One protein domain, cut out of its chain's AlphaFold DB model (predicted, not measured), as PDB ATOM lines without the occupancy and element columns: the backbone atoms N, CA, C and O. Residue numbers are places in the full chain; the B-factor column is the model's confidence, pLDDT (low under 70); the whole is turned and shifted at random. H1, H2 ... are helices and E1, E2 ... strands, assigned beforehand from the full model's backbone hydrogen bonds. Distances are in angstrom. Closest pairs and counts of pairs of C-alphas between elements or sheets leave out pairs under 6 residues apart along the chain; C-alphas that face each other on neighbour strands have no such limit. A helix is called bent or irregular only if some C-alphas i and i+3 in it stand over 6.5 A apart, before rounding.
ATOM      1  N   LYS A 491     114.148  19.013  20.674       88.88
ATOM      2  CA  LYS A 491     113.020  18.096  20.507       88.88
ATOM      3  C   LYS A 491     113.546  16.668  20.389       88.88
ATOM      4  O   LYS A 491     114.224  16.323  19.425       88.88
ATOM      5  N   ALA A 492     113.242  15.835  21.382       90.00
ATOM      6  CA  ALA A 492     113.706  14.451  21.454       90.00
ATOM      7  C   ALA A 492     112.532  13.467  21.345       90.00
ATOM      8  O   ALA A 492     111.505  13.631  22.002       90.00
ATOM      9  N   ILE A 493     112.696  12.431  20.525       88.94
ATOM     10  CA  ILE A 493     111.708  11.380  20.274       88.94
ATOM     11  C   ILE A 493     112.391  10.029  20.493       88.94
ATOM     12  O   ILE A 493     113.406   9.737  19.863       88.94
ATOM     13  N   MET A 494     111.801   9.187  21.343       89.00
ATOM     14  CA  MET A 494     112.117   7.760  21.428       89.00
ATOM     15  C   MET A 494     110.937   6.965  20.864       89.00
ATOM     16  O   MET A 494     109.795   7.197  21.264       89.00
ATOM     17  N   LYS A 495     111.202   6.005  19.977       89.44
ATOM     18  CA  LYS A 495     110.232   4.987  19.551       89.44
ATOM     19  C   LYS A 495     110.788   3.603  19.862       89.44
ATOM     20  O   LYS A 495     111.984   3.365  19.709       89.44
ATOM     21  N   ILE A 496     109.911   2.685  20.255       88.50
ATOM     22  CA  ILE A 496     110.242   1.278  20.497       88.50
ATOM     23  C   ILE A 496     109.292   0.442  19.637       88.50
ATOM     24  O   ILE A 496     108.075   0.578  19.748       88.50
ATOM     25  N   ALA A 497     109.845  -0.391  18.759       87.62
ATOM     26  CA  ALA A 497     109.116  -1.208  17.798       87.62
ATOM     27  C   ALA A 497     109.648  -2.648  17.854       87.62
ATOM     28  O   ALA A 497     110.590  -3.017  17.151       87.62
ATOM     29  N   GLY A 498     109.068  -3.459  18.746       84.25
ATOM     30  CA  GLY A 498     109.578  -4.796  19.048       84.25
ATOM     31  C   GLY A 498     110.988  -4.723  19.638       84.25
ATOM     32  O   GLY A 498     111.190  -4.114  20.683       84.25
ATOM     33  N   SER A 499     111.962  -5.324  18.952       80.00
ATOM     34  CA  SER A 499     113.385  -5.271  19.309       80.00
ATOM     35  C   SER A 499     114.115  -4.009  18.827       80.00
ATOM     36  O   SER A 499     115.242  -3.775  19.258       80.00
ATOM     37  N   LYS A 500     113.517  -3.187  17.950       82.12
ATOM     38  CA  LYS A 500     114.149  -1.958  17.447       82.12
ATOM     39  C   LYS A 500     113.832  -0.766  18.349       82.12
ATOM     40  O   LYS A 500     112.669  -0.490  18.636       82.12
ATOM     41  N   VAL A 501     114.866  -0.010  18.709       83.88
ATOM     42  CA  VAL A 501     114.752   1.314  19.334       83.88
ATOM     43  C   VAL A 501     115.207   2.370  18.326       83.88
ATOM     44  O   VAL A 501     116.222   2.198  17.658       83.88
ATOM     45  N   GLU A 502     114.452   3.459  18.205       87.25
ATOM     46  CA  GLU A 502     114.812   4.656  17.441       87.25
ATOM     47  C   GLU A 502     114.886   5.832  18.420       87.25
ATOM     48  O   GLU A 502     113.913   6.102  19.126       87.25
ATOM     49  N   ILE A 503     116.022   6.529  18.471       88.19
ATOM     50  CA  ILE A 503     116.186   7.783  19.217       88.19
ATOM     51  C   ILE A 503     116.542   8.860  18.195       88.19
ATOM     52  O   ILE A 503     117.542   8.740  17.495       88.19
ATOM     53  N   ARG A 504     115.718   9.906  18.107       90.06
ATOM     54  CA  ARG A 504     115.925  11.069  17.235       90.06
ATOM     55  C   ARG A 504     115.928  12.322  18.097       90.06
ATOM     56  O   ARG A 504     114.986  12.536  18.860       90.06
ATOM     57  N   ILE A 505     116.969  13.138  17.975       90.62
ATOM     58  CA  ILE A 505     117.092  14.412  18.686       90.62
ATOM     59  C   ILE A 505     117.323  15.503  17.647       90.62
ATOM     60  O   ILE A 505     118.275  15.446  16.879       90.62
ATOM     61  N   GLU A 506     116.430  16.483  17.625       90.69
ATOM     62  CA  GLU A 506     116.536  17.701  16.829       90.69
ATOM     63  C   GLU A 506     116.953  18.824  17.786       90.69
ATOM     64  O   GLU A 506     116.282  19.047  18.797       90.69
ATOM     65  N   ALA A 507     118.071  19.497  17.511       89.12
ATOM     66  CA  ALA A 507     118.604  20.573  18.345       89.12
ATOM     67  C   ALA A 507     118.969  21.780  17.470       89.12
ATOM     68  O   ALA A 507     119.762  21.656  16.542       89.12
ATOM     69  N   MET A 508     118.375  22.936  17.768       88.06
ATOM     70  CA  MET A 508     118.508  24.176  17.001       88.06
ATOM     71  C   MET A 508     118.949  25.299  17.942       88.06
ATOM     72  O   MET A 508     118.180  25.710  18.814       88.06
ATOM     73  N   ALA A 509     120.189  25.770  17.804       85.12
ATOM     74  CA  ALA A 509     120.690  26.918  18.558       85.12
ATOM     75  C   ALA A 509     120.126  28.227  17.982       85.12
ATOM     76  O   ALA A 509     120.048  28.382  16.761       85.12
ATOM     77  N   ALA A 510     119.754  29.171  18.849       80.12
ATOM     78  CA  ALA A 510     119.309  30.497  18.424       80.12
ATOM     79  C   ALA A 510     120.478  31.300  17.834       80.12
ATOM     80  O   ALA A 510     121.591  31.289  18.365       80.12
ATOM     81  N   ALA A 511     120.229  32.039  16.752       69.88
ATOM     82  CA  ALA A 511     121.264  32.815  16.076       69.88
ATOM     83  C   ALA A 511     121.627  34.082  16.876       69.88
ATOM     84  O   ALA A 511     121.006  35.135  16.732       69.88
ATOM     85  N   GLN A 512     122.672  34.003  17.705       67.56
ATOM     86  CA  GLN A 512     123.292  35.183  18.308       67.56
ATOM     87  C   GLN A 512     123.962  36.028  17.213       67.56
ATOM     88  O   GLN A 512     125.006  35.658  16.679       67.56
ATOM     89  N   ILE A 513     123.350  37.162  16.863       65.69
ATOM     90  CA  ILE A 513     123.877  38.118  15.882       65.69
ATOM     91  C   ILE A 513     124.456  39.326  16.615       65.69
ATOM     92  O   ILE A 513     123.722  40.098  17.236       65.69
ATOM     93  N   GLU A 514     125.760  39.542  16.471       58.38
ATOM     94  CA  GLU A 514     126.407  40.768  16.919       58.38
ATOM     95  C   GLU A 514     126.034  41.932  15.979       58.38
ATOM     96  O   GLU A 514     126.367  41.940  14.789       58.38
ATOM     97  N   LYS A 515     125.310  42.931  16.506       56.72
ATOM     98  CA  LYS A 515     125.016  44.193  15.806       56.72
ATOM     99  C   LYS A 515     126.081  45.228  16.177       56.72
ATOM    100  O   LYS A 515     125.938  45.936  17.170       56.72
ATOM    101  N   ASN A 516     127.138  45.315  15.372       49.34
ATOM    102  CA  ASN A 516     128.201  46.304  15.563       49.34
ATOM    103  C   ASN A 516     127.629  47.737  15.449       49.34
ATOM    104  O   ASN A 516     126.901  48.037  14.499       49.34
ATOM    105  N   ARG A 517     127.906  48.626  16.418       49.72
ATOM    106  CA  ARG A 517     127.264  49.961  16.532       49.72
ATOM    107  C   ARG A 517     127.954  51.007  15.638       49.72
ATOM    108  O   ARG A 517     128.425  52.037  16.107       49.72
ATOM    109  N   GLY A 518     128.016  50.707  14.341       51.12
ATOM    110  CA  GLY A 518     128.587  51.526  13.272       51.12
ATOM    111  C   GLY A 518     128.273  50.892  11.912       51.12
ATOM    112  O   GLY A 518     128.387  49.677  11.756       51.12
ATOM    113  N   GLY A 519     127.804  51.689  10.948       52.84
ATOM    114  CA  GLY A 519     127.255  51.178   9.685       52.84
ATOM    115  C   GLY A 519     128.275  50.478   8.775       52.84
ATOM    116  O   GLY A 519     129.463  50.783   8.810       52.84
ATOM    117  N   LYS A 520     127.780  49.580   7.908       55.25
ATOM    118  CA  LYS A 520     128.550  48.829   6.891       55.25
ATOM    119  C   LYS A 520     129.728  47.993   7.443       55.25
ATOM    120  O   LYS A 520     130.845  48.078   6.946       55.25
ATOM    121  N   SER A 521     129.455  47.103   8.398       50.78
ATOM    122  CA  SER A 521     130.318  45.940   8.673       50.78
ATOM    123  C   SER A 521     129.484  44.675   8.910       50.78
ATOM    124  O   SER A 521     128.278  44.757   9.158       50.78
ATOM    125  N   THR A 522     130.095  43.502   8.754       50.78
ATOM    126  CA  THR A 522     129.409  42.204   8.726       50.78
ATOM    127  C   THR A 522     128.723  41.859  10.048       50.78
ATOM    128  O   THR A 522     129.270  42.039  11.134       50.78
ATOM    129  N   ARG A 523     127.517  41.281   9.948       60.00
ATOM    130  CA  ARG A 523     126.832  40.612  11.065       60.00
ATOM    131  C   ARG A 523     127.656  39.386  11.479       60.00
ATOM    132  O   ARG A 523     127.527  38.337  10.848       60.00
ATOM    133  N   ARG A 524     128.501  39.499  12.508       64.75
ATOM    134  CA  ARG A 524     129.188  38.336  13.092       64.75
ATOM    135  C   ARG A 524     128.132  37.482  13.793       64.75
ATOM    136  O   ARG A 524     127.542  37.904  14.787       64.75
ATOM    137  N   GLN A 525     127.861  36.299  13.251       71.31
ATOM    138  CA  GLN A 525     127.125  35.279  13.986       71.31
ATOM    139  C   GLN A 525     128.079  34.690  15.025       71.31
ATOM    140  O   GLN A 525     129.160  34.216  14.676       71.31
ATOM    141  N   ILE A 526     127.689  34.748  16.295       78.38
ATOM    142  CA  ILE A 526     128.427  34.112  17.383       78.38
ATOM    143  C   ILE A 526     128.039  32.623  17.362       78.38
ATOM    144  O   ILE A 526     126.842  32.316  17.432       78.38
ATOM    145  N   PRO A 527     128.997  31.692  17.204       80.38
ATOM    146  CA  PRO A 527     128.703  30.265  17.217       80.38
ATOM    147  C   PRO A 527     128.260  29.813  18.614       80.38
ATOM    148  O   PRO A 527     128.684  30.359  19.631       80.38
ATOM    149  N   CYS A 528     127.406  28.791  18.665       83.38
ATOM    150  CA  CYS A 528     127.097  28.084  19.905       83.38
ATOM    151  C   CYS A 528     128.009  26.854  19.978       83.38
ATOM    152  O   CYS A 528     127.804  25.880  19.254       83.38
ATOM    153  N   GLU A 529     129.056  26.951  20.792       86.62
ATOM    154  CA  GLU A 529     130.114  25.942  20.929       86.62
ATOM    155  C   GLU A 529     129.863  25.042  22.161       86.62
ATOM    156  O   GLU A 529     128.928  25.275  22.930       86.62
ATOM    157  N   ASP A 530     130.637  23.960  22.313       86.56
ATOM    158  CA  ASP A 530     130.578  23.004  23.441       86.56
ATOM    159  C   ASP A 530     129.183  22.427  23.800       86.56
ATOM    160  O   ASP A 530     128.896  22.056  24.945       86.56
ATOM    161  N   ILE A 531     128.297  22.279  22.805       85.50
ATOM    162  CA  ILE A 531     126.924  21.775  22.985       85.50
ATOM    163  C   ILE A 531     126.911  20.302  23.449       85.50
ATOM    164  O   ILE A 531     127.024  19.366  22.655       85.50
ATOM    165  N   ALA A 532     126.677  20.079  24.745       86.19
ATOM    166  CA  ALA A 532     126.633  18.749  25.361       86.19
ATOM    167  C   ALA A 532     125.196  18.235  25.611       86.19
ATOM    168  O   ALA A 532     124.617  18.438  26.683       86.19
ATOM    169  N   ILE A 533     124.622  17.498  24.653       86.62
ATOM    170  CA  ILE A 533     123.294  16.869  24.797       86.62
ATOM    171  C   ILE A 533     123.381  15.611  25.680       86.62
ATOM    172  O   ILE A 533     124.132  14.681  25.393       86.62
ATOM    173  N   ARG A 534     122.570  15.544  26.747       85.50
ATOM    174  CA  ARG A 534     122.512  14.397  27.676       85.50
ATOM    175  C   ARG A 534     121.161  13.685  27.604       85.50
ATOM    176  O   ARG A 534     120.209  14.088  28.265       85.50
ATOM    177  N   PHE A 535     121.087  12.610  26.821       85.94
ATOM    178  CA  PHE A 535     119.876  11.798  26.681       85.94
ATOM    179  C   PHE A 535     119.853  10.622  27.685       85.94
ATOM    180  O   PHE A 535     120.815   9.850  27.723       85.94
ATOM    181  N   PRO A 536     118.794  10.448  28.500       85.44
ATOM    182  CA  PRO A 536     118.701   9.342  29.451       85.44
ATOM    183  C   PRO A 536     118.289   8.033  28.758       85.44
ATOM    184  O   PRO A 536     117.227   7.952  28.143       85.44
ATOM    185  N   ILE A 537     119.100   6.983  28.915       83.25
ATOM    186  CA  ILE A 537     118.766   5.615  28.482       83.25
ATOM    187  C   ILE A 537     118.411   4.721  29.687       83.25
ATOM    188  O   ILE A 537     118.996   4.893  30.758       83.25
ATOM    189  N   PRO A 538     117.491   3.748  29.537       84.56
ATOM    190  CA  PRO A 538     117.256   2.702  30.531       84.56
ATOM    191  C   PRO A 538     118.530   1.926  30.883       84.56
ATOM    192  O   PRO A 538     119.284   1.518  29.998       84.56
ATOM    193  N   GLU A 539     118.736   1.649  32.172       79.19
ATOM    194  CA  GLU A 539     119.936   0.961  32.671       79.19
ATOM    195  C   GLU A 539     120.125  -0.428  32.037       79.19
ATOM    196  O   GLU A 539     121.232  -0.798  31.657       79.19
ATOM    197  N   ALA A 540     119.031  -1.158  31.795       81.06
ATOM    198  CA  ALA A 540     119.053  -2.462  31.127       81.06
ATOM    199  C   ALA A 540     119.629  -2.431  29.693       81.06
ATOM    200  O   ALA A 540     120.067  -3.464  29.190       81.06
ATOM    201  N   TRP A 541     119.647  -1.274  29.020       79.38
ATOM    202  CA  TRP A 541     120.191  -1.135  27.662       79.38
ATOM    203  C   TRP A 541     121.686  -0.799  27.642       79.38
ATOM    204  O   TRP A 541     122.301  -0.834  26.579       79.38
ATOM    205  N   ILE A 542     122.296  -0.502  28.794       75.38
ATOM    206  CA  ILE A 542     123.691  -0.050  28.902       75.38
ATOM    207  C   ILE A 542     124.679  -0.970  28.173       75.38
ATOM    208  O   ILE A 542     125.595  -0.479  27.514       75.38
ATOM    209  N   TYR A 543     124.492  -2.287  28.254       71.12
ATOM    210  CA  TYR A 543     125.368  -3.256  27.593       71.12
ATOM    211  C   TYR A 543     125.303  -3.166  26.060       71.12
ATOM    212  O   TYR A 543     126.330  -3.319  25.406       71.12
ATOM    213  N   ILE A 544     124.139  -2.833  25.491       72.31
ATOM    214  CA  ILE A 544     123.938  -2.680  24.041       72.31
ATOM    215  C   ILE A 544     124.789  -1.511  23.521       72.31
ATOM    216  O   ILE A 544     125.582  -1.677  22.598       72.31
ATOM    217  N   PHE A 545     124.699  -0.355  24.189       68.44
ATOM    218  CA  PHE A 545     125.459   0.852  23.840       68.44
ATOM    219  C   PHE A 545     126.965   0.759  24.153       68.44
ATOM    220  O   PHE A 545     127.741   1.538  23.608       68.44
ATOM    221  N   ARG A 546     127.400  -0.149  25.043       68.00
ATOM    222  CA  ARG A 546     128.814  -0.270  25.466       68.00
ATOM    223  C   ARG A 546     129.595  -1.400  24.791       68.00
ATOM    224  O   ARG A 546     130.816  -1.318  24.758       68.00
ATOM    225  N   LEU A 547     128.929  -2.422  24.251       59.66
ATOM    226  CA  LEU A 547     129.579  -3.553  23.565       59.66
ATOM    227  C   LEU A 547     129.753  -3.348  22.050       59.66
ATOM    228  O   LEU A 547     130.193  -4.266  21.365       59.66
ATOM    229  N   GLY A 548     129.390  -2.181  21.508       53.09
ATOM    230  CA  GLY A 548     129.465  -1.916  20.065       53.09
ATOM    231  C   GLY A 548     128.422  -2.672  19.231       53.09
ATOM    232  O   GLY A 548     128.521  -2.693  18.012       53.09
ATOM    233  N   LEU A 549     127.395  -3.255  19.864       49.38
ATOM    234  CA  LEU A 549     126.308  -4.011  19.218       49.38
ATOM    235  C   LEU A 549     125.262  -3.105  18.528       49.38
ATOM    236  O   LEU A 549     124.085  -3.453  18.435       49.38
ATOM    237  N   MET A 550     125.683  -1.921  18.078       49.38
ATOM    238  CA  MET A 550     124.877  -0.955  17.338       49.38
ATOM    239  C   MET A 550     125.623  -0.538  16.075       49.38
ATOM    240  O   MET A 550     126.509   0.314  16.119       49.38
ATOM    241  N   ASP A 551     125.222  -1.116  14.946       42.34
ATOM    242  CA  ASP A 551     125.582  -0.590  13.636       42.34
ATOM    243  C   ASP A 551     124.938   0.787  13.414       42.34
ATOM    244  O   ASP A 551     123.749   0.982  13.668       42.34
ATOM    245  N   GLN A 552     125.733   1.710  12.867       44.41
ATOM    246  CA  GLN A 552     125.319   2.994  12.284       44.41
ATOM    247  C   GLN A 552     124.567   3.974  13.210       44.41
ATOM    248  O   GLN A 552     123.346   4.121  13.158       44.41
ATOM    249  N   PHE A 553     125.337   4.805  13.919       42.66
ATOM    250  CA  PHE A 553     124.913   6.187  14.163       42.66
ATOM    251  C   PHE A 553     125.170   7.008  12.890       42.66
ATOM    252  O   PHE A 553     126.327   7.228  12.532       42.66
ATOM    253  N   LEU A 554     124.109   7.466  12.219       36.41
ATOM    254  CA  LEU A 554     124.205   8.624  11.327       36.41
ATOM    255  C   LEU A 554     123.941   9.893  12.147       36.41
ATOM    256  O   LEU A 554     122.987   9.927  12.927       36.41
ATOM    257  N   PHE A 555     124.798  10.894  11.951       33.44
ATOM    258  CA  PHE A 555     124.626  12.271  12.413       33.44
ATOM    259  C   PHE A 555     124.087  13.132  11.264       33.44
ATOM    260  O   PHE A 555     124.487  12.852  10.109       33.44
TER     261      PHE A 555
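This is residues 491 to 555 of the 555 residues of the protein "Adaptor complexe medium subunit family protein" of Necator americanus (UniProt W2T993). Picture a long, thin, open rod with two strand hairpins one after the other along its length: E1 and E2 make the long hairpin, whose turn is at one end, and E3 and E4 make a small one, whose loop is at the other end. E2 runs on into E3, and after E4 a long stretch with no named element, residues 527 to 538, goes back along the rod to one short helix, H1, at the same end as the turn between E1 and E2, while the free tail after H1 folds back toward the middle of the rod. The printed part has 65 residues with four named strands and one named helix, in the order E1, E2, E3, E4, H1; each hairpin is its own antiparallel sheet of two strands, in the orders E1 - E2 and E3 - E4. The class is mixed, helices and strands, though under half of the residues are in named elements. The whole is extended, with a radius of gyration of the C-alphas of 19.3 A and spans of 59 by 21 by 20 A.

Find C-alpha 491 at (113.020, 18.096, 20.507), where E1 begins; it covers residues 491 to 497 and is 19.9 A long. Look next at residues 500 to 509, which are E2, the longest strand, 29.6 A from C-alpha 500 to C-alpha 509 at (120.690, 26.918, 18.558). Then come two strands of three residues each, E3 at residues 512 to 514 and E4 at residues 524 to 526. The helix H1 covers residues 539 to 546, 11.5 A long, and you find its last C-alpha at (128.814, -0.270, 25.466).

Start with the hairpin of E1 and E2, antiparallel at 173 degrees between their directions. The C-alphas of Ala 492 and Ile 505 face each other at 4.4 A. Look there for N 493 and O 504, 2.8 A apart, and N 502 and O 495, 2.9 A apart, both within hydrogen-bond range. At the far end of E2, the strand runs on into E3 across a break of 2 residues, at 21 degrees. The hairpin of E3 and E4 is antiparallel at 144 degrees, and the C-alphas of Ile 513 and Gln 525 face each other at 4.7 A. Here N 514 and O 524 are within hydrogen-bond range at 2.9 A, and so are N 526 and O 512 at 2.9 A. H1 is irregular, with C-alphas 540 and 543 7.3 A apart. In its backbone 2 of 4 O i to N i+4 pairs are within hydrogen-bond range, beside 4 of 5 O i to N i+3 pairs. H1 is apart from E1, E2 and E3, with no C-alpha of the one within 8 A of the other, and E1 is apart from E3 and E4 by the same test.

The two C-alphas farthest apart are those of Gly 498 and Gly 518, at 59.7 A, while those of Lys 491 and Phe 555 are 15.3 A apart. The printed part has no cut, and Phe 555 is the chain's last residue. The links from E1 to E2 and from E2 to E3 are tight, the one from E3 to E4 is short with 9 residues, and the one from E4 to H1 is long with 12. Three stretches stand free: residues 496 to 501, residues 538 to 544, of which 539 to 544 belong to H1, and residues 546 to 555. In the B-factor column the mean pLDDT of the printed part is 72.6, and 25 residues are under 70, namely 511 to 524 and 545 to 555.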